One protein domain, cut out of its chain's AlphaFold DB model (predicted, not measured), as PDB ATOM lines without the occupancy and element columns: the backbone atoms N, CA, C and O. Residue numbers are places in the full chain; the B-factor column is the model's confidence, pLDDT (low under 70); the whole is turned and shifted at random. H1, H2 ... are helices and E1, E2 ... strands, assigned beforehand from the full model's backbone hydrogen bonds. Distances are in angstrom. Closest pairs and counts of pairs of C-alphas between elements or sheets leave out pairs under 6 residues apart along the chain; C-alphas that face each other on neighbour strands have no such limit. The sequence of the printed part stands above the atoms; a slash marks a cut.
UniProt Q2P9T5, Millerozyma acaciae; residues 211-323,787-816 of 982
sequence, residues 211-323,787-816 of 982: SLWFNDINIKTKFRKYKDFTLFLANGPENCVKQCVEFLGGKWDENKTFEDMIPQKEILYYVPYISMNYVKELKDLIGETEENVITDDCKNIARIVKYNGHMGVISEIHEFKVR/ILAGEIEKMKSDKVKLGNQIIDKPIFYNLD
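This is residues 211 to 323 and 787 to 816 of the 982 residues of a protein of Millerozyma acaciae (UniProt Q2P9T5). One strongly twisted sheet of eight strands runs through the domain, with short helix H1 packed over strand E6 and short helix H3 over E3. H2 sits beside H1, and after edge strand E8 the last strand, E9, leads away from the sheet past H3. The 143 printed residues hold three named helices and nine named strands, along the chain E1 E2 H1 H2 E3 E4 E5 E6 H3 E7 E8 E9; the class is mixed, helices and strands, with under half of the residues in named elements. The mixed sheet runs E1 E2 E6 E5 E3 E4 E7 E8. The whole is compact, with a radius of gyration of the C-alphas of 15.1 A, and rounded, with spans of 37 by 35 by 35 A.

In the sheet, E5 (residues 301 to 307) and E3 (residues 266 to 272) are parallel neighbours at 27 degrees, with N 270 and O 304 2.7 A apart. The other neighbour pairs are antiparallel. E6 (residues 310 to 317) forms a hairpin with E5, N 305 to O 312 being 2.8 A; its pairing is staggered, residues 310 to 313 with E5 and 313 to 317 with E2 (residues 229 to 232), where N 230 and O 316 are 2.8 A apart. E1 (residues 223 to 225), an edge strand, forms a hairpin with E2, N 224 to O 231 being 2.8 A. On the other side of E3, E4 (residues 285 to 288) forms a hairpin with it, N 271 to O 286 being 2.8 A. E7 (residues 799 to 802) is the antiparallel neighbour of E4, N 287 to O 801 being 2.7 A, and forms a hairpin with edge strand E8 (residues 805 to 808), N 800 to O 807 being 2.8 A. H1 (residues 240 to 247) is on the sheet at a height of 8.1 A, over E6 and along the strands, at 4 degrees to E6 on the local plane; their closest C-alphas, of Cys 240 and Met 311, are 5.8 A apart. E2, H1, H2 (residues 258 to 261) and E3 make a split strand-helix-strand unit, two strands of one sheet that are not neighbours, with helices between them along the chain and E6 and E5 between them in the sheet; its crossover is right-handed. H1 and H2 only just touch, with 3 pairs of C-alphas within 8 A, the closest being Val 245 and Met 261 at 6.5 A. H3 (residues 787 to 792) is on the sheet at a height of 8.9 A, over E3 and slantwise to it at 36 degrees on the local plane; their closest C-alphas, of Val 271 and Glu 791, are 7.2 A apart. E9 (residues 811 to 814) pairs with no named strand. In H1 and H3 every O i to N i+4 pair is within hydrogen-bond range; H2 is too short for one.

E1 begins at C-alpha 223 (6.886, -39.257, -41.925). The longer strands are E6 at 20.4 A, E3 at 20.0 A and E5 at 19.2 A; H1 measures 10.3 A. E9 ends at C-alpha 814 (-5.051, -42.931, -8.238).

The C-alphas farthest apart, of Asn 255 and Arg 323, are 46.6 A apart. Residues 324 to 786 are not printed, and C-alphas 323 and 787 are 33.6 A apart across the cut. The links E3 to E4 and E4 to E5 are long. The mean pLDDT of the printed part is 84.8, with residues 211 to 212, 215 to 219, 290 to 294, 320 to 323 and 814 to 816 under 70.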
ATOM      1  N   SER A 211       8.112 -48.716 -32.930       65.62
ATOM      2  CA  SER A 211       7.256 -49.906 -32.960       65.62
ATOM      3  C   SER A 211       6.275 -49.972 -31.780       65.62
ATOM      4  O   SER A 211       5.325 -50.752 -31.821       65.62
ATOM      5  N   LEU A 212       6.467 -49.136 -30.750       67.69
ATOM      6  CA  LEU A 212       5.527 -48.935 -29.646       67.69
ATOM      7  C   LEU A 212       4.546 -47.769 -29.824       67.69
ATOM      8  O   LEU A 212       3.564 -47.685 -29.086       67.69
ATOM      9  N   TRP A 213       4.776 -46.863 -30.775       74.50
ATOM     10  CA  TRP A 213       3.806 -45.815 -31.118       74.50
ATOM     11  C   TRP A 213       2.659 -46.379 -31.930       74.50
ATOM     12  O   TRP A 213       1.511 -45.950 -31.781       74.50
ATOM     13  N   PHE A 214       2.978 -47.338 -32.799       77.75
ATOM     14  CA  PHE A 214       2.059 -47.803 -33.811       77.75
ATOM     15  C   PHE A 214       1.971 -49.319 -33.880       77.75
ATOM     16  O   PHE A 214       2.970 -50.026 -33.860       77.75
ATOM     17  N   ASN A 215       0.744 -49.816 -34.028       67.69
ATOM     18  CA  ASN A 215       0.491 -51.256 -34.121       67.69
ATOM     19  C   ASN A 215       0.856 -51.849 -35.497       67.69
ATOM     20  O   ASN A 215       0.843 -53.070 -35.651       67.69
ATOM     21  N   ASP A 216       1.160 -51.009 -36.489       68.81
ATOM     22  CA  ASP A 216       1.505 -51.442 -37.841       68.81
ATOM     23  C   ASP A 216       3.015 -51.700 -37.945       68.81
ATOM     24  O   ASP A 216       3.828 -50.782 -37.923       68.81
ATOM     25  N   ILE A 217       3.385 -52.978 -38.064       56.41
ATOM     26  CA  ILE A 217       4.777 -53.471 -38.000       56.41
ATOM     27  C   ILE A 217       5.626 -53.010 -39.209       56.41
ATOM     28  O   ILE A 217       6.848 -53.076 -39.170       56.41
ATOM     29  N   ASN A 218       5.003 -52.474 -40.266       62.16
ATOM     30  CA  ASN A 218       5.653 -52.103 -41.530       62.16
ATOM     31  C   ASN A 218       5.650 -50.591 -41.808       62.16
ATOM     32  O   ASN A 218       5.373 -50.160 -42.930       62.16
ATOM     33  N   ILE A 219       5.961 -49.757 -40.816       65.69
ATOM     34  CA  ILE A 219       6.139 -48.320 -41.067       65.69
ATOM     35  C   ILE A 219       7.491 -48.098 -41.745       65.69
ATOM     36  O   ILE A 219       8.510 -47.883 -41.097       65.69
ATOM     37  N   LYS A 220       7.493 -48.165 -43.081       74.62
ATOM     38  CA  LYS A 220       8.644 -47.788 -43.919       74.62
ATOM     39  C   LYS A 220       8.760 -46.273 -44.117       74.62
ATOM     40  O   LYS A 220       9.783 -45.798 -44.597       74.62
ATOM     41  N   THR A 221       7.719 -45.508 -43.792       84.25
ATOM     42  CA  THR A 221       7.704 -44.061 -44.015       84.25
ATOM     43  C   THR A 221       8.427 -43.335 -42.883       84.25
ATOM     44  O   THR A 221       8.163 -43.582 -41.712       84.25
ATOM     45  N   LYS A 222       9.322 -42.400 -43.229       90.44
ATOM     46  CA  LYS A 222       9.984 -41.506 -42.258       90.44
ATOM     47  C   LYS A 222       9.027 -40.469 -41.654       90.44
ATOM     48  O   LYS A 222       9.318 -39.901 -40.607       90.44
ATOM     49  N   PHE A 223       7.892 -40.238 -42.314       93.50
ATOM     50  CA  PHE A 223       6.886 -39.257 -41.925       93.50
ATOM     51  C   PHE A 223       5.504 -39.890 -41.816       93.50
ATOM     52  O   PHE A 223       5.177 -40.844 -42.532       93.50
ATOM     53  N   ARG A 224       4.669 -39.303 -40.960       92.75
ATOM     54  CA  ARG A 224       3.244 -39.594 -40.843       92.75
ATOM     55  C   ARG A 224       2.451 -38.296 -40.882       92.75
ATOM     56  O   ARG A 224       2.695 -37.394 -40.088       92.75
ATOM     57  N   LYS A 225       1.500 -38.211 -41.813       93.69
ATOM     58  CA  LYS A 225       0.605 -37.057 -41.941       93.69
ATOM     59  C   LYS A 225      -0.619 -37.245 -41.049       93.69
ATOM     60  O   LYS A 225      -1.284 -38.280 -41.121       93.69
ATOM     61  N   TYR A 226      -0.892 -36.241 -40.233       92.69
ATOM     62  CA  TYR A 226      -2.114 -36.071 -39.457       92.69
ATOM     63  C   TYR A 226      -2.983 -34.997 -40.123       92.69
ATOM     64  O   TYR A 226      -2.650 -34.493 -41.197       92.69
ATOM     65  N   LYS A 227      -4.140 -34.681 -39.534       91.25
ATOM     66  CA  LYS A 227      -5.097 -33.744 -40.135       91.25
ATOM     67  C   LYS A 227      -4.543 -32.318 -40.246       91.25
ATOM     68  O   LYS A 227      -4.843 -31.637 -41.219       91.25
ATOM     69  N   ASP A 228      -3.782 -31.888 -39.250       91.25
ATOM     70  CA  ASP A 228      -3.287 -30.520 -39.059       91.25
ATOM     71  C   ASP A 228      -1.779 -30.464 -38.747       91.25
ATOM     72  O   ASP A 228      -1.254 -29.389 -38.486       91.25
ATOM     73  N   PHE A 229      -1.055 -31.590 -38.801       94.00
ATOM     74  CA  PHE A 229       0.409 -31.599 -38.707       94.00
ATOM     75  C   PHE A 229       1.056 -32.804 -39.410       94.00
ATOM     76  O   PHE A 229       0.404 -33.811 -39.694       94.00
ATOM     77  N   THR A 230       2.359 -32.723 -39.682       95.50
ATOM     78  CA  THR A 230       3.190 -33.828 -40.191       95.50
ATOM     79  C   THR A 230       4.246 -34.189 -39.147       95.50
ATOM     80  O   THR A 230       4.955 -33.313 -38.662       95.50
ATOM     81  N   LEU A 231       4.380 -35.477 -38.820       95.81
ATOM     82  CA  LEU A 231       5.313 -35.986 -37.811       95.81
ATOM     83  C   LEU A 231       6.448 -36.789 -38.450       95.81
ATOM     84  O   LEU A 231       6.193 -37.807 -39.096       95.81
ATOM     85  N   PHE A 232       7.689 -36.371 -38.227       95.88
ATOM     86  CA  PHE A 232       8.885 -37.175 -38.433       95.88
ATOM     87  C   PHE A 232       9.023 -38.206 -37.310       95.88
ATOM     88  O   PHE A 232       8.897 -37.898 -36.125       95.88
ATOM     89  N   LEU A 233       9.255 -39.450 -37.707       90.38
ATOM     90  CA  LEU A 233       9.033 -40.630 -36.883       90.38
ATOM     91  C   LEU A 233      10.298 -41.214 -36.234       90.38
ATOM     92  O   LEU A 233      10.170 -42.104 -35.395       90.38
ATOM     93  N   ALA A 234      11.496 -40.757 -36.622       90.00
ATOM     94  CA  ALA A 234      12.778 -41.267 -36.115       90.00
ATOM     95  C   ALA A 234      12.839 -42.815 -36.054       90.00
ATOM     96  O   ALA A 234      13.218 -43.411 -35.049       90.00
ATOM     97  N   ASN A 235      12.376 -43.485 -37.116       88.06
ATOM     98  CA  ASN A 235      12.165 -44.937 -37.159       88.06
ATOM     99  C   ASN A 235      13.363 -45.752 -37.670       88.06
ATOM    100  O   ASN A 235      13.210 -46.940 -37.961       88.06
ATOM    101  N   GLY A 236      14.528 -45.126 -37.830       84.31
ATOM    102  CA  GLY A 236      15.772 -45.799 -38.188       84.31
ATOM    103  C   GLY A 236      16.313 -46.704 -37.070       84.31
ATOM    104  O   GLY A 236      15.796 -46.685 -35.953       84.31
ATOM    105  N   PRO A 237      17.360 -47.498 -37.361       80.44
ATOM    106  CA  PRO A 237      17.977 -48.417 -36.399       80.44
ATOM    107  C   PRO A 237      18.773 -47.713 -35.287       80.44
ATOM    108  O   PRO A 237      19.153 -48.351 -34.311       80.44
ATOM    109  N   GLU A 238      19.054 -46.421 -35.442       83.12
ATOM    110  CA  GLU A 238      19.815 -45.624 -34.479       83.12
ATOM    111  C   GLU A 238      18.931 -45.080 -33.344       83.12
ATOM    112  O   GLU A 238      17.703 -45.131 -33.410       83.12
ATOM    113  N   ASN A 239      19.548 -44.497 -32.312       82.56
ATOM    114  CA  ASN A 239      18.830 -43.830 -31.226       82.56
ATOM    115  C   ASN A 239      17.859 -42.757 -31.778       82.56
ATOM    116  O   ASN A 239      18.225 -41.956 -32.638       82.56
ATOM    117  N   CYS A 240      16.612 -42.735 -31.298       86.94
ATOM    118  CA  CYS A 240      15.599 -41.800 -31.795       86.94
ATOM    119  C   CYS A 240      15.954 -40.328 -31.542       86.94
ATOM    120  O   CYS A 240      15.673 -39.484 -32.388       86.94
ATOM    121  N   VAL A 241      16.631 -40.028 -30.431       88.69
ATOM    122  CA  VAL A 241      17.124 -38.688 -30.097       88.69
ATOM    123  C   VAL A 241      18.180 -38.258 -31.113       88.69
ATOM    124  O   VAL A 241      18.063 -37.169 -31.666       88.69
ATOM    125  N   LYS A 242      19.134 -39.141 -31.448       91.44
ATOM    126  CA  LYS A 242      20.135 -38.898 -32.503       91.44
ATOM    127  C   LYS A 242      19.475 -38.548 -33.834       91.44
ATOM    128  O   LYS A 242      19.787 -37.521 -34.426       91.44
ATOM    129  N   GLN A 243      18.510 -39.356 -34.264       92.94
ATOM    130  CA  GLN A 243      17.788 -39.115 -35.516       92.94
ATOM    131  C   GLN A 243      17.016 -37.787 -35.505       92.94
ATOM    132  O   GLN A 243      16.967 -37.105 -36.525       92.94
ATOM    133  N   CYS A 244      16.406 -37.411 -34.376       94.56
ATOM    134  CA  CYS A 244      15.731 -36.121 -34.224       94.56
ATOM    135  C   CYS A 244      16.718 -34.945 -34.274       94.56
ATOM    136  O   CYS A 244      16.433 -33.962 -34.953       94.56
ATOM    137  N   VAL A 245      17.876 -35.055 -33.610       95.81
ATOM    138  CA  VAL A 245      18.953 -34.047 -33.652       95.81
ATOM    139  C   VAL A 245      19.421 -33.830 -35.090       95.81
ATOM    140  O   VAL A 245      19.438 -32.699 -35.568       95.81
ATOM    141  N   GLU A 246      19.739 -34.909 -35.806       95.81
ATOM    142  CA  GLU A 246      20.188 -34.841 -37.199       95.81
ATOM    143  C   GLU A 246      19.095 -34.298 -38.131       95.81
ATOM    144  O   GLU A 246      19.381 -33.488 -39.012       95.81
ATOM    145  N   PHE A 247      17.831 -34.686 -37.919       96.62
ATOM    146  CA  PHE A 247      16.691 -34.166 -38.682       96.62
ATOM    147  C   PHE A 247      16.513 -32.651 -38.510       96.62
ATOM    148  O   PHE A 247      16.178 -31.957 -39.468       96.62
ATOM    149  N   LEU A 248      16.770 -32.138 -37.308       96.81
ATOM    150  CA  LEU A 248      16.712 -30.713 -36.982       96.81
ATOM    151  C   LEU A 248      17.960 -29.929 -37.425       96.81
ATOM    152  O   LEU A 248      18.011 -28.714 -37.231       96.81
ATOM    153  N   GLY A 249      18.948 -30.592 -38.042       96.38
ATOM    154  CA  GLY A 249      20.197 -29.982 -38.512       96.38
ATOM    155  C   GLY A 249      21.288 -29.855 -37.442       96.38
ATOM    156  O   GLY A 249      22.263 -29.133 -37.648       96.38
ATOM    157  N   GLY A 250      21.121 -30.526 -36.302       96.56
ATOM    158  CA  GLY A 250      22.086 -30.584 -35.208       96.56
ATOM    159  C   GLY A 250      23.211 -31.602 -35.418       96.56
ATOM    160  O   GLY A 250      23.257 -32.322 -36.418       96.56
ATOM    161  N   LYS A 251      24.128 -31.682 -34.445       96.44
ATOM    162  CA  LYS A 251      25.205 -32.687 -34.402       96.44
ATOM    163  C   LYS A 251      25.106 -33.500 -33.118       96.44
ATOM    164  O   LYS A 251      25.089 -32.928 -32.034       96.44
ATOM    165  N   TRP A 252      25.068 -34.823 -33.255       94.19
ATOM    166  CA  TRP A 252      24.979 -35.744 -32.124       94.19
ATOM    167  C   TRP A 252      26.253 -35.760 -31.272       94.19
ATOM    168  O   TRP A 252      27.355 -35.890 -31.808       94.19
ATOM    169  N   ASP A 253      26.080 -35.678 -29.955       89.94
ATOM    170  CA  ASP A 253      27.115 -35.794 -28.927       89.94
ATOM    171  C   ASP A 253      26.493 -36.416 -27.666       89.94
ATOM    172  O   ASP A 253      25.611 -35.831 -27.044       89.94
ATOM    173  N   GLU A 254      26.948 -37.609 -27.283       85.81
ATOM    174  CA  GLU A 254      26.388 -38.377 -26.157       85.81
ATOM    175  C   GLU A 254      26.558 -37.683 -24.796       85.81
ATOM    176  O   GLU A 254      25.880 -38.046 -23.836       85.81
ATOM    177  N   ASN A 255      27.436 -36.679 -24.708       87.31
ATOM    178  CA  ASN A 255      27.708 -35.941 -23.475       87.31
ATOM    179  C   ASN A 255      26.915 -34.631 -23.363       87.31
ATOM    180  O   ASN A 255      27.078 -33.908 -22.379       87.31
ATOM    181  N   LYS A 256      26.094 -34.295 -24.363       87.06
ATOM    182  CA  LYS A 256      25.309 -33.056 -24.403       87.06
ATOM    183  C   LYS A 256      23.820 -33.326 -24.256       87.06
ATOM    184  O   LYS A 256      23.326 -34.406 -24.579       87.06
ATOM    185  N   THR A 257      23.092 -32.323 -23.774       86.56
ATOM    186  CA  THR A 257      21.629 -32.387 -23.733       86.56
ATOM    187  C   THR A 257      21.048 -32.259 -25.142       86.56
ATOM    188  O   THR A 257      21.720 -31.791 -26.063       86.56
ATOM    189  N   PHE A 258      19.799 -32.692 -25.338       89.38
ATOM    190  CA  PHE A 258      19.126 -32.563 -26.636       89.38
ATOM    191  C   PHE A 258      19.073 -31.101 -27.090       89.38
ATOM    192  O   PHE A 258      19.308 -30.796 -28.258       89.38
ATOM    193  N   GLU A 259      18.827 -30.218 -26.130       90.81
ATOM    194  CA  GLU A 259      18.752 -28.775 -26.260       90.81
ATOM    195  C   GLU A 259      20.069 -28.170 -26.774       90.81
ATOM    196  O   GLU A 259      20.049 -27.330 -27.668       90.81
ATOM    197  N   ASP A 260      21.217 -28.652 -26.287       93.19
ATOM    198  CA  ASP A 260      22.546 -28.166 -26.696       93.19
ATOM    199  C   ASP A 260      22.989 -28.669 -28.082       93.19
ATOM    200  O   ASP A 260      23.976 -28.182 -28.647       93.19
ATOM    201  N   MET A 261      22.321 -29.698 -28.611       95.44
ATOM    202  CA  MET A 261      22.718 -30.378 -29.847       95.44
ATOM    203  C   MET A 261      22.042 -29.828 -31.105       95.44
ATOM    204  O   MET A 261      22.519 -30.102 -32.212       95.44
ATOM    205  N   ILE A 262      20.946 -29.081 -30.966       96.75
ATOM    206  CA  ILE A 262      20.127 -28.609 -32.087       96.75
ATOM    207  C   ILE A 262      20.284 -27.097 -32.324       96.75
ATOM    208  O   ILE A 262      20.564 -26.351 -31.391       96.75
ATOM    209  N   PRO A 263      20.136 -26.608 -33.571       95.69
ATOM    210  CA  PRO A 263      20.321 -25.189 -33.886       95.69
ATOM    211  C   PRO A 263      19.136 -24.292 -33.483       95.69
ATOM    212  O   PRO A 263      19.277 -23.067 -33.472       95.69
ATOM    213  N   GLN A 264      17.963 -24.868 -33.208       93.81
ATOM    214  CA  GLN A 264      16.764 -24.131 -32.815       93.81
ATOM    215  C   GLN A 264      16.934 -23.547 -31.412       93.81
ATOM    216  O   GLN A 264      17.353 -24.235 -30.488       93.81
ATOM    217  N   LYS A 265      16.582 -22.268 -31.250       87.25
ATOM    218  CA  LYS A 265      16.689 -21.567 -29.959       87.25
ATOM    219  C   LYS A 265      15.538 -21.887 -29.012       87.25
ATOM    220  O   LYS A 265      15.673 -21.699 -27.808       87.25
ATOM    221  N   GLU A 266      14.419 -22.333 -29.569       89.69
ATOM    222  CA  GLU A 266      13.193 -22.630 -28.842       89.69
ATOM    223  C   GLU A 266      12.761 -24.072 -29.125       89.69
ATOM    224  O   GLU A 266      12.859 -24.574 -30.254       89.69
ATOM    225  N   ILE A 267      12.293 -24.747 -28.079       90.56
ATOM    226  CA  ILE A 267      11.909 -26.154 -28.103       90.56
ATOM    227  C   ILE A 267      10.567 -26.268 -27.401       90.56
ATOM    228  O   ILE A 267      10.444 -25.865 -26.249       90.56
ATOM    229  N   LEU A 268       9.581 -26.838 -28.090       89.94
ATOM    230  CA  LEU A 268       8.276 -27.132 -27.508       89.94
ATOM    231  C   LEU A 268       8.081 -28.635 -27.415       89.94
ATOM    232  O   LEU A 268       8.098 -29.339 -28.431       89.94
ATOM    233  N   TYR A 269       7.840 -29.118 -26.201       91.81
ATOM    234  CA  TYR A 269       7.500 -30.512 -25.969       91.81
ATOM    235  C   TYR A 269       5.997 -30.753 -26.086       91.81
ATOM    236  O   TYR A 269       5.187 -29.957 -25.622       91.81
ATOM    237  N   TYR A 270       5.640 -31.886 -26.687       92.50
ATOM    238  CA  TYR A 270       4.284 -32.394 -26.833       92.50
ATOM    239  C   TYR A 270       4.206 -33.826 -26.309       92.50
ATOM    240  O   TYR A 270       5.047 -34.666 -26.630       92.50
ATOM    241  N   VAL A 271       3.152 -34.128 -25.562       91.62
ATOM    242  CA  VAL A 271       2.862 -35.450 -25.013       91.62
ATOM    243  C   VAL A 271       1.439 -35.831 -25.416       91.62
ATOM    244  O   VAL A 271       0.492 -35.102 -25.113       91.62
ATOM    245  N   PRO A 272       1.233 -36.951 -26.120       89.25
ATOM    246  CA  PRO A 272      -0.104 -37.390 -26.470       89.25
ATOM    247  C   PRO A 272      -0.783 -37.958 -25.216       89.25
ATOM    248  O   PRO A 272      -0.253 -38.841 -24.541       89.25
ATOM    249  N   TYR A 273      -1.979 -37.471 -24.900       84.06
ATOM    250  CA  TYR A 273      -2.751 -37.991 -23.761       84.06
ATOM    251  C   TYR A 273      -3.600 -39.220 -24.122       84.06
ATOM    252  O   TYR A 273      -4.214 -39.857 -23.264       84.06
ATOM    253  N   ILE A 274      -3.626 -39.559 -25.410       80.69
ATOM    254  CA  ILE A 274      -4.119 -40.818 -25.959       80.69
ATOM    255  C   ILE A 274      -2.964 -41.559 -26.632       80.69
ATOM    256  O   ILE A 274      -1.925 -40.980 -26.923       80.69
ATOM    257  N   SER A 275      -3.133 -42.847 -26.924       80.19
ATOM    258  CA  SER A 275      -2.098 -43.579 -27.662       80.19
ATOM    259  C   SER A 275      -1.855 -42.965 -29.046       80.19
ATOM    260  O   SER A 275      -2.805 -42.593 -29.736       80.19
ATOM    261  N   MET A 276      -0.589 -42.905 -29.477       85.19
ATOM    262  CA  MET A 276      -0.172 -42.315 -30.760       85.19
ATOM    263  C   MET A 276      -0.909 -42.881 -31.981       85.19
ATOM    264  O   MET A 276      -1.117 -42.169 -32.964       85.19
ATOM    265  N   ASN A 277      -1.374 -44.133 -31.913       80.38
ATOM    266  CA  ASN A 277      -2.243 -44.741 -32.928       80.38
ATOM    267  C   ASN A 277      -3.564 -43.985 -33.165       80.38
ATOM    268  O   ASN A 277      -4.173 -44.156 -34.223       80.38
ATOM    269  N   TYR A 278      -4.021 -43.209 -32.181       80.44
ATOM    270  CA  TYR A 278      -5.329 -42.553 -32.145       80.44
ATOM    271  C   TYR A 278      -5.263 -41.039 -32.255       80.44
ATOM    272  O   TYR A 278      -6.309 -40.421 -32.437       80.44
ATOM    273  N   VAL A 279      -4.064 -40.462 -32.183       88.94
ATOM    274  CA  VAL A 279      -3.844 -39.054 -32.505       88.94
ATOM    275  C   VAL A 279      -4.319 -38.819 -33.938       88.94
ATOM    276  O   VAL A 279      -3.968 -39.558 -34.861       88.94
ATOM    277  N   LYS A 280      -5.180 -37.825 -34.126       89.81
ATOM    278  CA  LYS A 280      -5.700 -37.396 -35.427       89.81
ATOM    279  C   LYS A 280      -5.286 -35.974 -35.738       89.81
ATOM    280  O   LYS A 280      -5.098 -35.660 -36.913       89.81
ATOM    281  N   GLU A 281      -5.193 -35.142 -34.709       92.00
ATOM    282  CA  GLU A 281      -4.895 -33.723 -34.838       92.00
ATOM    283  C   GLU A 281      -4.126 -33.186 -33.614       92.00
ATOM    284  O   GLU A 281      -4.010 -33.885 -32.607       92.00
ATOM    285  N   LEU A 282      -3.590 -31.962 -33.679       90.12
ATOM    286  CA  LEU A 282      -2.784 -31.350 -32.607       90.12
ATOM    287  C   LEU A 282      -3.525 -31.285 -31.269       90.12
ATOM    288  O   LEU A 282      -2.901 -31.315 -30.214       90.12
ATOM    289  N   LYS A 283      -4.862 -31.231 -31.293       88.00
ATOM    290  CA  LYS A 283      -5.686 -31.231 -30.075       88.00
ATOM    291  C   LYS A 283      -5.585 -32.516 -29.258       88.00
ATOM    292  O   LYS A 283      -6.014 -32.511 -28.113       88.00
ATOM    293  N   ASP A 284      -5.073 -33.590 -29.855       89.44
ATOM    294  CA  ASP A 284      -4.850 -34.867 -29.185       89.44
ATOM    295  C   ASP A 284      -3.472 -34.909 -28.471       89.44
ATOM    296  O   ASP A 284      -3.098 -35.932 -27.891       89.44
ATOM    297  N   LEU A 285      -2.719 -33.798 -28.516       91.75
ATOM    298  CA  LEU A 285      -1.424 -33.593 -27.868       91.75
ATOM    299  C   LEU A 285      -1.517 -32.481 -26.811       91.75
ATOM    300  O   LEU A 285      -2.138 -31.444 -27.041       91.75
ATOM    301  N   ILE A 286      -0.855 -32.692 -25.675       91.50
ATOM    302  CA  ILE A 286      -0.612 -31.683 -24.640       91.50
ATOM    303  C   ILE A 286       0.778 -31.101 -24.876       91.50
ATOM    304  O   ILE A 286       1.736 -31.864 -24.898       91.50
ATOM    305  N   GLY A 287       0.906 -29.789 -25.045       90.38
ATOM    306  CA  GLY A 287       2.185 -29.101 -25.204       90.38
ATOM    307  C   GLY A 287       2.449 -28.030 -24.149       90.38
ATOM    308  O   GLY A 287       1.566 -27.676 -23.372       90.38
ATOM    309  N   GLU A 288       3.662 -27.494 -24.130       88.00
ATOM    310  CA  GLU A 288       4.054 -26.391 -23.239       88.00
ATOM    311  C   GLU A 288       3.480 -25.033 -23.699       88.00
ATOM    312  O   GLU A 288       3.149 -24.844 -24.872       88.00
ATOM    313  N   THR A 289       3.317 -24.084 -22.767       75.94
ATOM    314  CA  THR A 289       2.673 -22.776 -23.022       75.94
ATOM    315  C   THR A 289       3.633 -21.619 -23.299       75.94
ATOM    316  O   THR A 289       3.153 -20.501 -23.444       75.94
ATOM    317  N   GLU A 290       4.952 -21.830 -23.307       62.66
ATOM    318  CA  GLU A 290       5.930 -20.738 -23.129       62.66
ATOM    319  C   GLU A 290       6.079 -19.730 -24.295       62.66
ATOM    320  O   GLU A 290       6.790 -18.752 -24.110       62.66
ATOM    321  N   GLU A 291       5.341 -19.817 -25.413       50.78
ATOM    322  CA  GLU A 291       5.368 -18.764 -26.454       50.78
ATOM    323  C   GLU A 291       4.014 -18.448 -27.123       50.78
ATOM    324  O   GLU A 291       3.013 -19.141 -26.948       50.78
ATOM    325  N   ASN A 292       3.960 -17.360 -27.907       54.00
ATOM    326  CA  ASN A 292       2.830 -16.975 -28.767       54.00
ATOM    327  C   ASN A 292       2.653 -17.997 -29.914       54.00
ATOM    328  O   ASN A 292       2.936 -17.733 -31.080       54.00
ATOM    329  N   VAL A 293       2.177 -19.200 -29.582       51.62
ATOM    330  CA  VAL A 293       2.139 -20.383 -30.459       51.62
ATOM    331  C   VAL A 293       0.976 -20.346 -31.475       51.62
ATOM    332  O   VAL A 293       0.243 -21.325 -31.632       51.62
ATOM    333  N   ILE A 294       0.785 -19.236 -32.187       60.78
ATOM    334  CA  ILE A 294       0.041 -19.215 -33.467       60.78
ATOM    335  C   ILE A 294       1.049 -19.180 -34.628       60.78
ATOM    336  O   ILE A 294       0.796 -18.592 -35.671       60.78
ATOM    337  N   THR A 295       2.233 -19.763 -34.437       76.75
ATOM    338  CA  THR A 295       3.228 -19.907 -35.501       76.75
ATOM    339  C   THR A 295       3.196 -21.349 -36.008       76.75
ATOM    340  O   THR A 295       3.247 -22.313 -35.234       76.75
ATOM    341  N   ASP A 296       3.117 -21.496 -37.321       83.25
ATOM    342  CA  ASP A 296       3.366 -22.734 -38.058       83.25
ATOM    343  C   ASP A 296       4.875 -22.968 -38.293       83.25
ATOM    344  O   ASP A 296       5.265 -23.875 -39.030       83.25
ATOM    345  N   ASP A 297       5.736 -22.177 -37.636       89.12
ATOM    346  CA  ASP A 297       7.186 -22.223 -37.784       89.12
ATOM    347  C   ASP A 297       7.780 -23.467 -37.111       89.12
ATOM    348  O   ASP A 297       8.059 -23.491 -35.914       89.12
ATOM    349  N   CYS A 298       7.989 -24.511 -37.909       90.69
ATOM    350  CA  CYS A 298       8.736 -25.708 -37.518       90.69
ATOM    351  C   CYS A 298      10.226 -25.644 -37.914       90.69
ATOM    352  O   CYS A 298      10.924 -26.652 -37.809       90.69
ATOM    353  N   LYS A 299      10.723 -24.503 -38.425       91.06
ATOM    354  CA  LYS A 299      12.132 -24.335 -38.826       91.06
ATOM    355  C   LYS A 299      12.968 -23.761 -37.692       91.06
ATOM    356  O   LYS A 299      14.030 -24.304 -37.392       91.06
ATOM    357  N   ASN A 300      12.491 -22.676 -37.082       91.94
ATOM    358  CA  ASN A 300      13.190 -22.009 -35.983       91.94
ATOM    359  C   ASN A 300      12.822 -22.587 -34.612       91.94
ATOM    360  O   ASN A 300      13.585 -22.404 -33.663       91.94
ATOM    361  N   ILE A 301      11.697 -23.310 -34.529       91.25
ATOM    362  CA  ILE A 301      11.190 -23.919 -33.299       91.25
ATOM    363  C   ILE A 301      11.177 -25.437 -33.445       91.25
ATOM    364  O   ILE A 301      10.510 -25.992 -34.323       91.25
ATOM    365  N   ALA A 302      11.887 -26.133 -32.560       94.25
ATOM    366  CA  ALA A 302      11.895 -27.588 -32.540       94.25
ATOM    367  C   ALA A 302      10.664 -28.110 -31.785       94.25
ATOM    368  O   ALA A 302      10.550 -27.983 -30.568       94.25
ATOM    369  N   ARG A 303       9.717 -28.712 -32.510       93.62
ATOM    370  CA  ARG A 303       8.467 -29.241 -31.942       93.62
ATOM    371  C   ARG A 303       8.570 -30.742 -31.726       93.62
ATOM    372  O   ARG A 303       8.505 -31.513 -32.681       93.62
ATOM    373  N   ILE A 304       8.731 -31.165 -30.480       94.25
ATOM    374  CA  ILE A 304       9.126 -32.529 -30.129       94.25
ATOM    375  C   ILE A 304       7.955 -33.295 -29.524       94.25
ATOM    376  O   ILE A 304       7.444 -32.917 -28.478       94.25
ATOM    377  N   VAL A 305       7.567 -34.419 -30.127       93.06
ATOM    378  CA  VAL A 305       6.592 -35.348 -29.537       93.06
ATOM    379  C   VAL A 305       7.333 -36.417 -28.744       93.06
ATOM    380  O   VAL A 305       8.104 -37.187 -29.320       93.06
ATOM    381  N   LYS A 306       7.072 -36.492 -27.438       88.75
ATOM    382  CA  LYS A 306       7.570 -37.534 -26.533       88.75
ATOM    383  C   LYS A 306       6.431 -38.483 -26.179       88.75
ATOM    384  O   LYS A 306       5.389 -38.065 -25.683       88.75
ATOM    385  N   TYR A 307       6.620 -39.775 -26.434       83.62
ATOM    386  CA  TYR A 307       5.644 -40.794 -26.044       83.62
ATOM    387  C   TYR A 307       6.310 -42.154 -25.871       83.62
ATOM    388  O   TYR A 307       7.070 -42.571 -26.739       83.62
ATOM    389  N   ASN A 308       6.008 -42.862 -24.777       72.12
ATOM    390  CA  ASN A 308       6.516 -44.213 -24.493       72.12
ATOM    391  C   ASN A 308       8.035 -44.375 -24.696       72.12
ATOM    392  O   ASN A 308       8.482 -45.371 -25.261       72.12
ATOM    393  N   GLY A 309       8.822 -43.380 -24.273       71.56
ATOM    394  CA  GLY A 309      10.273 -43.428 -24.439       71.56
ATOM    395  C   GLY A 309      10.719 -43.404 -25.907       71.56
ATOM    396  O   GLY A 309      11.743 -43.967 -26.258       71.56
ATOM    397  N   HIS A 310       9.971 -42.767 -26.797       83.50
ATOM    398  CA  HIS A 310      10.432 -42.454 -28.149       83.50
ATOM    399  C   HIS A 310      10.208 -40.975 -28.423       83.50
ATOM    400  O   HIS A 310       9.351 -40.336 -27.799       83.50
ATOM    401  N   MET A 311      10.970 -40.447 -29.372       89.75
ATOM    402  CA  MET A 311      10.918 -39.054 -29.784       89.75
ATOM    403  C   MET A 311      10.580 -38.949 -31.272       89.75
ATOM    404  O   MET A 311      11.075 -39.726 -32.086       89.75
ATOM    405  N   GLY A 312       9.753 -37.973 -31.627       93.94
ATOM    406  CA  GLY A 312       9.502 -37.566 -33.007       93.94
ATOM    407  C   GLY A 312       9.460 -36.047 -33.125       93.94
ATOM    408  O   GLY A 312       9.368 -35.351 -32.116       93.94
ATOM    409  N   VAL A 313       9.511 -35.531 -34.353       96.38
ATOM    410  CA  VAL A 313       9.532 -34.082 -34.624       96.38
ATOM    411  C   VAL A 313       8.318 -33.693 -35.455       96.38
ATOM    412  O   VAL A 313       8.102 -34.250 -36.531       96.38
ATOM    413  N   ILE A 314       7.511 -32.739 -34.992       95.69
ATOM    414  CA  ILE A 314       6.464 -32.128 -35.815       95.69
ATOM    415  C   ILE A 314       7.163 -31.253 -36.854       95.69
ATOM    416  O   ILE A 314       7.627 -30.158 -36.559       95.69
ATOM    417  N   SER A 315       7.266 -31.772 -38.072       96.06
ATOM    418  CA  SER A 315       7.980 -31.139 -39.182       96.06
ATOM    419  C   SER A 315       7.174 -30.038 -39.874       96.06
ATOM    420  O   SER A 315       7.760 -29.156 -40.488       96.06
ATOM    421  N   GLU A 316       5.841 -30.094 -39.801       95.25
ATOM    422  CA  GLU A 316       4.932 -29.146 -40.464       95.25
ATOM    423  C   GLU A 316       3.636 -29.028 -39.651       95.25
ATOM    424  O   GLU A 316       3.149 -30.046 -39.148       95.25
ATOM    425  N   ILE A 317       3.057 -27.829 -39.567       91.44
ATOM    426  CA  ILE A 317       1.697 -27.575 -39.064       91.44
ATOM    427  C   ILE A 317       0.869 -27.031 -40.232       91.44
ATOM    428  O   ILE A 317       1.315 -26.138 -40.944       91.44
ATOM    429  N   HIS A 318      -0.326 -27.577 -40.445       89.56
ATOM    430  CA  HIS A 318      -1.224 -27.167 -41.529       89.56
ATOM    431  C   HIS A 318      -2.290 -26.203 -40.992       89.56
ATOM    432  O   HIS A 318      -2.801 -26.399 -39.888       89.56
ATOM    433  N   GLU A 319      -2.657 -25.180 -41.774       78.56
ATOM    434  CA  GLU A 319      -3.641 -24.168 -41.358       78.56
ATOM    435  C   GLU A 319      -4.976 -24.777 -40.896       78.56
ATOM    436  O   GLU A 319      -5.615 -25.594 -41.575       78.56
ATOM    437  N   PHE A 320      -5.453 -24.303 -39.743       68.25
ATOM    438  CA  PHE A 320      -6.776 -24.636 -39.238       68.25
ATOM    439  C   PHE A 320      -7.855 -23.870 -40.000       68.25
ATOM    440  O   PHE A 320      -7.895 -22.641 -39.999       68.25
ATOM    441  N   LYS A 321      -8.832 -24.590 -40.556       69.88
ATOM    442  CA  LYS A 321     -10.069 -23.952 -41.021       69.88
ATOM    443  C   LYS A 321     -10.800 -23.345 -39.823       69.88
ATOM    444  O   LYS A 321     -11.195 -24.083 -38.916       69.88
ATOM    445  N   VAL A 322     -11.015 -22.026 -39.852       69.31
ATOM    446  CA  VAL A 322     -11.848 -21.308 -38.875       69.31
ATOM    447  C   VAL A 322     -13.191 -22.026 -38.755       69.31
ATOM    448  O   VAL A 322     -13.850 -22.325 -39.760       69.31
ATOM    449  N   ARG A 323     -13.583 -22.361 -37.520       68.62
ATOM    450  CA  ARG A 323     -14.858 -23.035 -37.263       68.62
ATOM    451  C   ARG A 323     -15.987 -22.097 -37.678       68.62
ATOM    452  O   ARG A 323     -16.111 -20.995 -37.158       68.62
ATOM    453  N   ILE A 787       3.252 -42.660 -16.004       74.50
ATOM    454  CA  ILE A 787       4.005 -42.318 -17.227       74.50
ATOM    455  C   ILE A 787       3.557 -40.959 -17.774       74.50
ATOM    456  O   ILE A 787       4.361 -40.047 -17.943       74.50
ATOM    457  N   LEU A 788       2.256 -40.818 -18.048       80.94
ATOM    458  CA  LEU A 788       1.711 -39.583 -18.611       80.94
ATOM    459  C   LEU A 788       1.779 -38.436 -17.594       80.94
ATOM    460  O   LEU A 788       2.157 -37.327 -17.956       80.94
ATOM    461  N   ALA A 789       1.468 -38.733 -16.329       82.81
ATOM    462  CA  ALA A 789       1.599 -37.784 -15.229       82.81
ATOM    463  C   ALA A 789       3.041 -37.268 -15.127       82.81
ATOM    464  O   ALA A 789       3.268 -36.069 -15.162       82.81
ATOM    465  N   GLY A 790       4.024 -38.168 -15.105       82.00
ATOM    466  CA  GLY A 790       5.430 -37.810 -14.981       82.00
ATOM    467  C   GLY A 790       5.986 -36.995 -16.152       82.00
ATOM    468  O   GLY A 790       6.865 -36.167 -15.933       82.00
ATOM    469  N   GLU A 791       5.489 -37.182 -17.378       84.31
ATOM    470  CA  GLU A 791       5.861 -36.328 -18.517       84.31
ATOM    471  C   GLU A 791       5.201 -34.941 -18.461       84.31
ATOM    472  O   GLU A 791       5.840 -33.952 -18.809       84.31
ATOM    473  N   ILE A 792       3.960 -34.834 -17.980       87.12
ATOM    474  CA  ILE A 792       3.273 -33.540 -17.815       87.12
ATOM    475  C   ILE A 792       3.852 -32.747 -16.638       87.12
ATOM    476  O   ILE A 792       4.053 -31.542 -16.756       87.12
ATOM    477  N   GLU A 793       4.214 -33.411 -15.540       83.94
ATOM    478  CA  GLU A 793       4.896 -32.800 -14.387       83.94
ATOM    479  C   GLU A 793       6.337 -32.346 -14.705       83.94
ATOM    480  O   GLU A 793       6.978 -31.675 -13.896       83.94
ATOM    481  N   LYS A 794       6.894 -32.705 -15.872       83.56
ATOM    482  CA  LYS A 794       8.160 -32.135 -16.371       83.56
ATOM    483  C   LYS A 794       7.984 -30.785 -17.060       83.56
ATOM    484  O   LYS A 794       8.976 -30.078 -17.210       83.56
ATOM    485  N   MET A 795       6.768 -30.436 -17.472       86.75
ATOM    486  CA  MET A 795       6.493 -29.164 -18.137       86.75
ATOM    487  C   MET A 795       6.606 -28.015 -17.132       86.75
ATOM    488  O   MET A 795       6.079 -28.103 -16.022       86.75
ATOM    489  N   LYS A 796       7.262 -26.920 -17.524       83.94
ATOM    490  CA  LYS A 796       7.605 -25.806 -16.617       83.94
ATOM    491  C   LYS A 796       6.409 -24.978 -16.135       83.94
ATOM    492  O   LYS A 796       6.438 -24.436 -15.039       83.94
ATOM    493  N   SER A 797       5.359 -24.870 -16.947       85.25
ATOM    494  CA  SER A 797       4.200 -24.004 -16.686       85.25
ATOM    495  C   SER A 797       3.055 -24.758 -16.013       85.25
ATOM    496  O   SER A 797       2.789 -25.902 -16.364       85.25
ATOM    497  N   ASP A 798       2.316 -24.116 -15.105       83.81
ATOM    498  CA  ASP A 798       1.071 -24.657 -14.520       83.81
ATOM    499  C   ASP A 798      -0.080 -24.769 -15.530       83.81
ATOM    500  O   ASP A 798      -1.099 -25.417 -15.278       83.81
ATOM    501  N   LYS A 799       0.097 -24.148 -16.697       88.00
ATOM    502  CA  LYS A 799      -0.799 -24.252 -17.838       88.00
ATOM    503  C   LYS A 799      -0.133 -25.043 -18.947       88.00
ATOM    504  O   LYS A 799       1.072 -24.955 -19.166       88.00
ATOM    505  N   VAL A 800      -0.943 -25.783 -19.687       89.75
ATOM    506  CA  VAL A 800      -0.519 -26.542 -20.863       89.75
ATOM    507  C   VAL A 800      -1.394 -26.188 -22.056       89.75
ATOM    508  O   VAL A 800      -2.512 -25.689 -21.926       89.75
ATOM    509  N   LYS A 801      -0.881 -26.435 -23.253       87.38
ATOM    510  CA  LYS A 801      -1.585 -26.226 -24.509       87.38
ATOM    511  C   LYS A 801      -2.214 -27.538 -24.969       87.38
ATOM    512  O   LYS A 801      -1.518 -28.520 -25.172       87.38
ATOM    513  N   LEU A 802      -3.523 -27.558 -25.180       86.31
ATOM    514  CA  LEU A 802      -4.255 -28.682 -25.763       86.31
ATOM    515  C   LEU A 802      -4.814 -28.255 -27.123       86.31
ATOM    516  O   LEU A 802      -5.823 -27.549 -27.215       86.31
ATOM    517  N   GLY A 803      -4.138 -28.632 -28.209       83.50
ATOM    518  CA  GLY A 803      -4.458 -28.102 -29.539       83.50
ATOM    519  C   GLY A 803      -4.241 -26.595 -29.586       83.50
ATOM    520  O   GLY A 803      -3.117 -26.156 -29.425       83.50
ATOM    521  N   ASN A 804      -5.299 -25.799 -29.771       76.12
ATOM    522  CA  ASN A 804      -5.218 -24.326 -29.762       76.12
ATOM    523  C   ASN A 804      -5.712 -23.696 -28.450       76.12
ATOM    524  O   ASN A 804      -5.855 -22.479 -28.375       76.12
ATOM    525  N   GLN A 805      -6.015 -24.503 -27.433       80.50
ATOM    526  CA  GLN A 805      -6.531 -24.023 -26.154       80.50
ATOM    527  C   GLN A 805      -5.429 -24.053 -25.099       80.50
ATOM    528  O   GLN A 805      -4.702 -25.037 -24.999       80.50
ATOM    529  N   ILE A 806      -5.321 -22.991 -24.303       86.12
ATOM    530  CA  ILE A 806      -4.534 -23.000 -23.066       86.12
ATOM    531  C   ILE A 806      -5.460 -23.499 -21.962       86.12
ATOM    532  O   ILE A 806      -6.542 -22.944 -21.767       86.12
ATOM    533  N   ILE A 807      -5.038 -24.549 -21.276       88.00
ATOM    534  CA  ILE A 807      -5.771 -25.195 -20.192       88.00
ATOM    535  C   ILE A 807      -4.869 -25.302 -18.963       88.00
ATOM    536  O   ILE A 807      -3.648 -25.190 -19.075       88.00
ATOM    537  N   ASP A 808      -5.457 -25.538 -17.797       89.12
ATOM    538  CA  ASP A 808      -4.670 -25.903 -16.621       89.12
ATOM    539  C   ASP A 808      -4.063 -27.302 -16.815       89.12
ATOM    540  O   ASP A 808      -4.616 -28.143 -17.538       89.12
ATOM    541  N   LYS A 809      -2.907 -27.559 -16.188       89.62
ATOM    542  CA  LYS A 809      -2.273 -28.886 -16.200       89.62
ATOM    543  C   LYS A 809      -3.290 -29.984 -15.836       89.62
ATOM    544  O   LYS A 809      -4.017 -29.844 -14.846       89.62
ATOM    545  N   PRO A 810      -3.342 -31.092 -16.602       89.38
ATOM    546  CA  PRO A 810      -4.193 -32.222 -16.275       89.38
ATOM    547  C   PRO A 810      -3.927 -32.748 -14.871       89.38
ATOM    548  O   PRO A 810      -2.787 -32.866 -14.433       89.38
ATOM    549  N   ILE A 811      -5.001 -33.111 -14.186       85.62
ATOM    550  CA  ILE A 811      -4.954 -33.543 -12.797       85.62
ATOM    551  C   ILE A 811      -4.967 -35.066 -12.737       85.62
ATOM    552  O   ILE A 811      -5.862 -35.693 -13.306       85.62
ATOM    553  N   PHE A 812      -4.041 -35.662 -11.988       81.88
ATOM    554  CA  PHE A 812      -3.935 -37.114 -11.841       81.88
ATOM    555  C   PHE A 812      -4.357 -37.578 -10.446       81.88
ATOM    556  O   PHE A 812      -3.870 -37.075  -9.435       81.88
ATOM    557  N   TYR A 813      -5.235 -38.581 -10.411       76.81
ATOM    558  CA  TYR A 813      -5.644 -39.298  -9.205       76.81
ATOM    559  C   TYR A 813      -5.386 -40.794  -9.364       76.81
ATOM    560  O   TYR A 813      -5.537 -41.341 -10.462       76.81
ATOM    561  N   ASN A 814      -5.077 -41.472  -8.260       65.31
ATOM    562  CA  ASN A 814      -5.051 -42.931  -8.238       65.31
ATOM    563  C   ASN A 814      -6.463 -43.477  -8.506       65.31
ATOM    564  O   ASN A 814      -7.441 -43.020  -7.916       65.31
ATOM    565  N   LEU A 815      -6.566 -44.447  -9.415       66.25
ATOM    566  CA  LEU A 815      -7.730 -45.331  -9.510       66.25
ATOM    567  C   LEU A 815      -7.479 -46.588  -8.682       66.25
ATOM    568  O   LEU A 815      -6.325 -46.963  -8.475       66.25
ATOM    569  N   ASP A 816      -8.551 -47.264  -8.270       52.03
ATOM    570  CA  ASP A 816      -8.447 -48.555  -7.591       52.03
ATOM    571  C   ASP A 816      -7.602 -49.539  -8.432       52.03
ATOM    572  O   ASP A 816      -7.854 -49.749  -9.624       52.03
TER     573      ASP A 816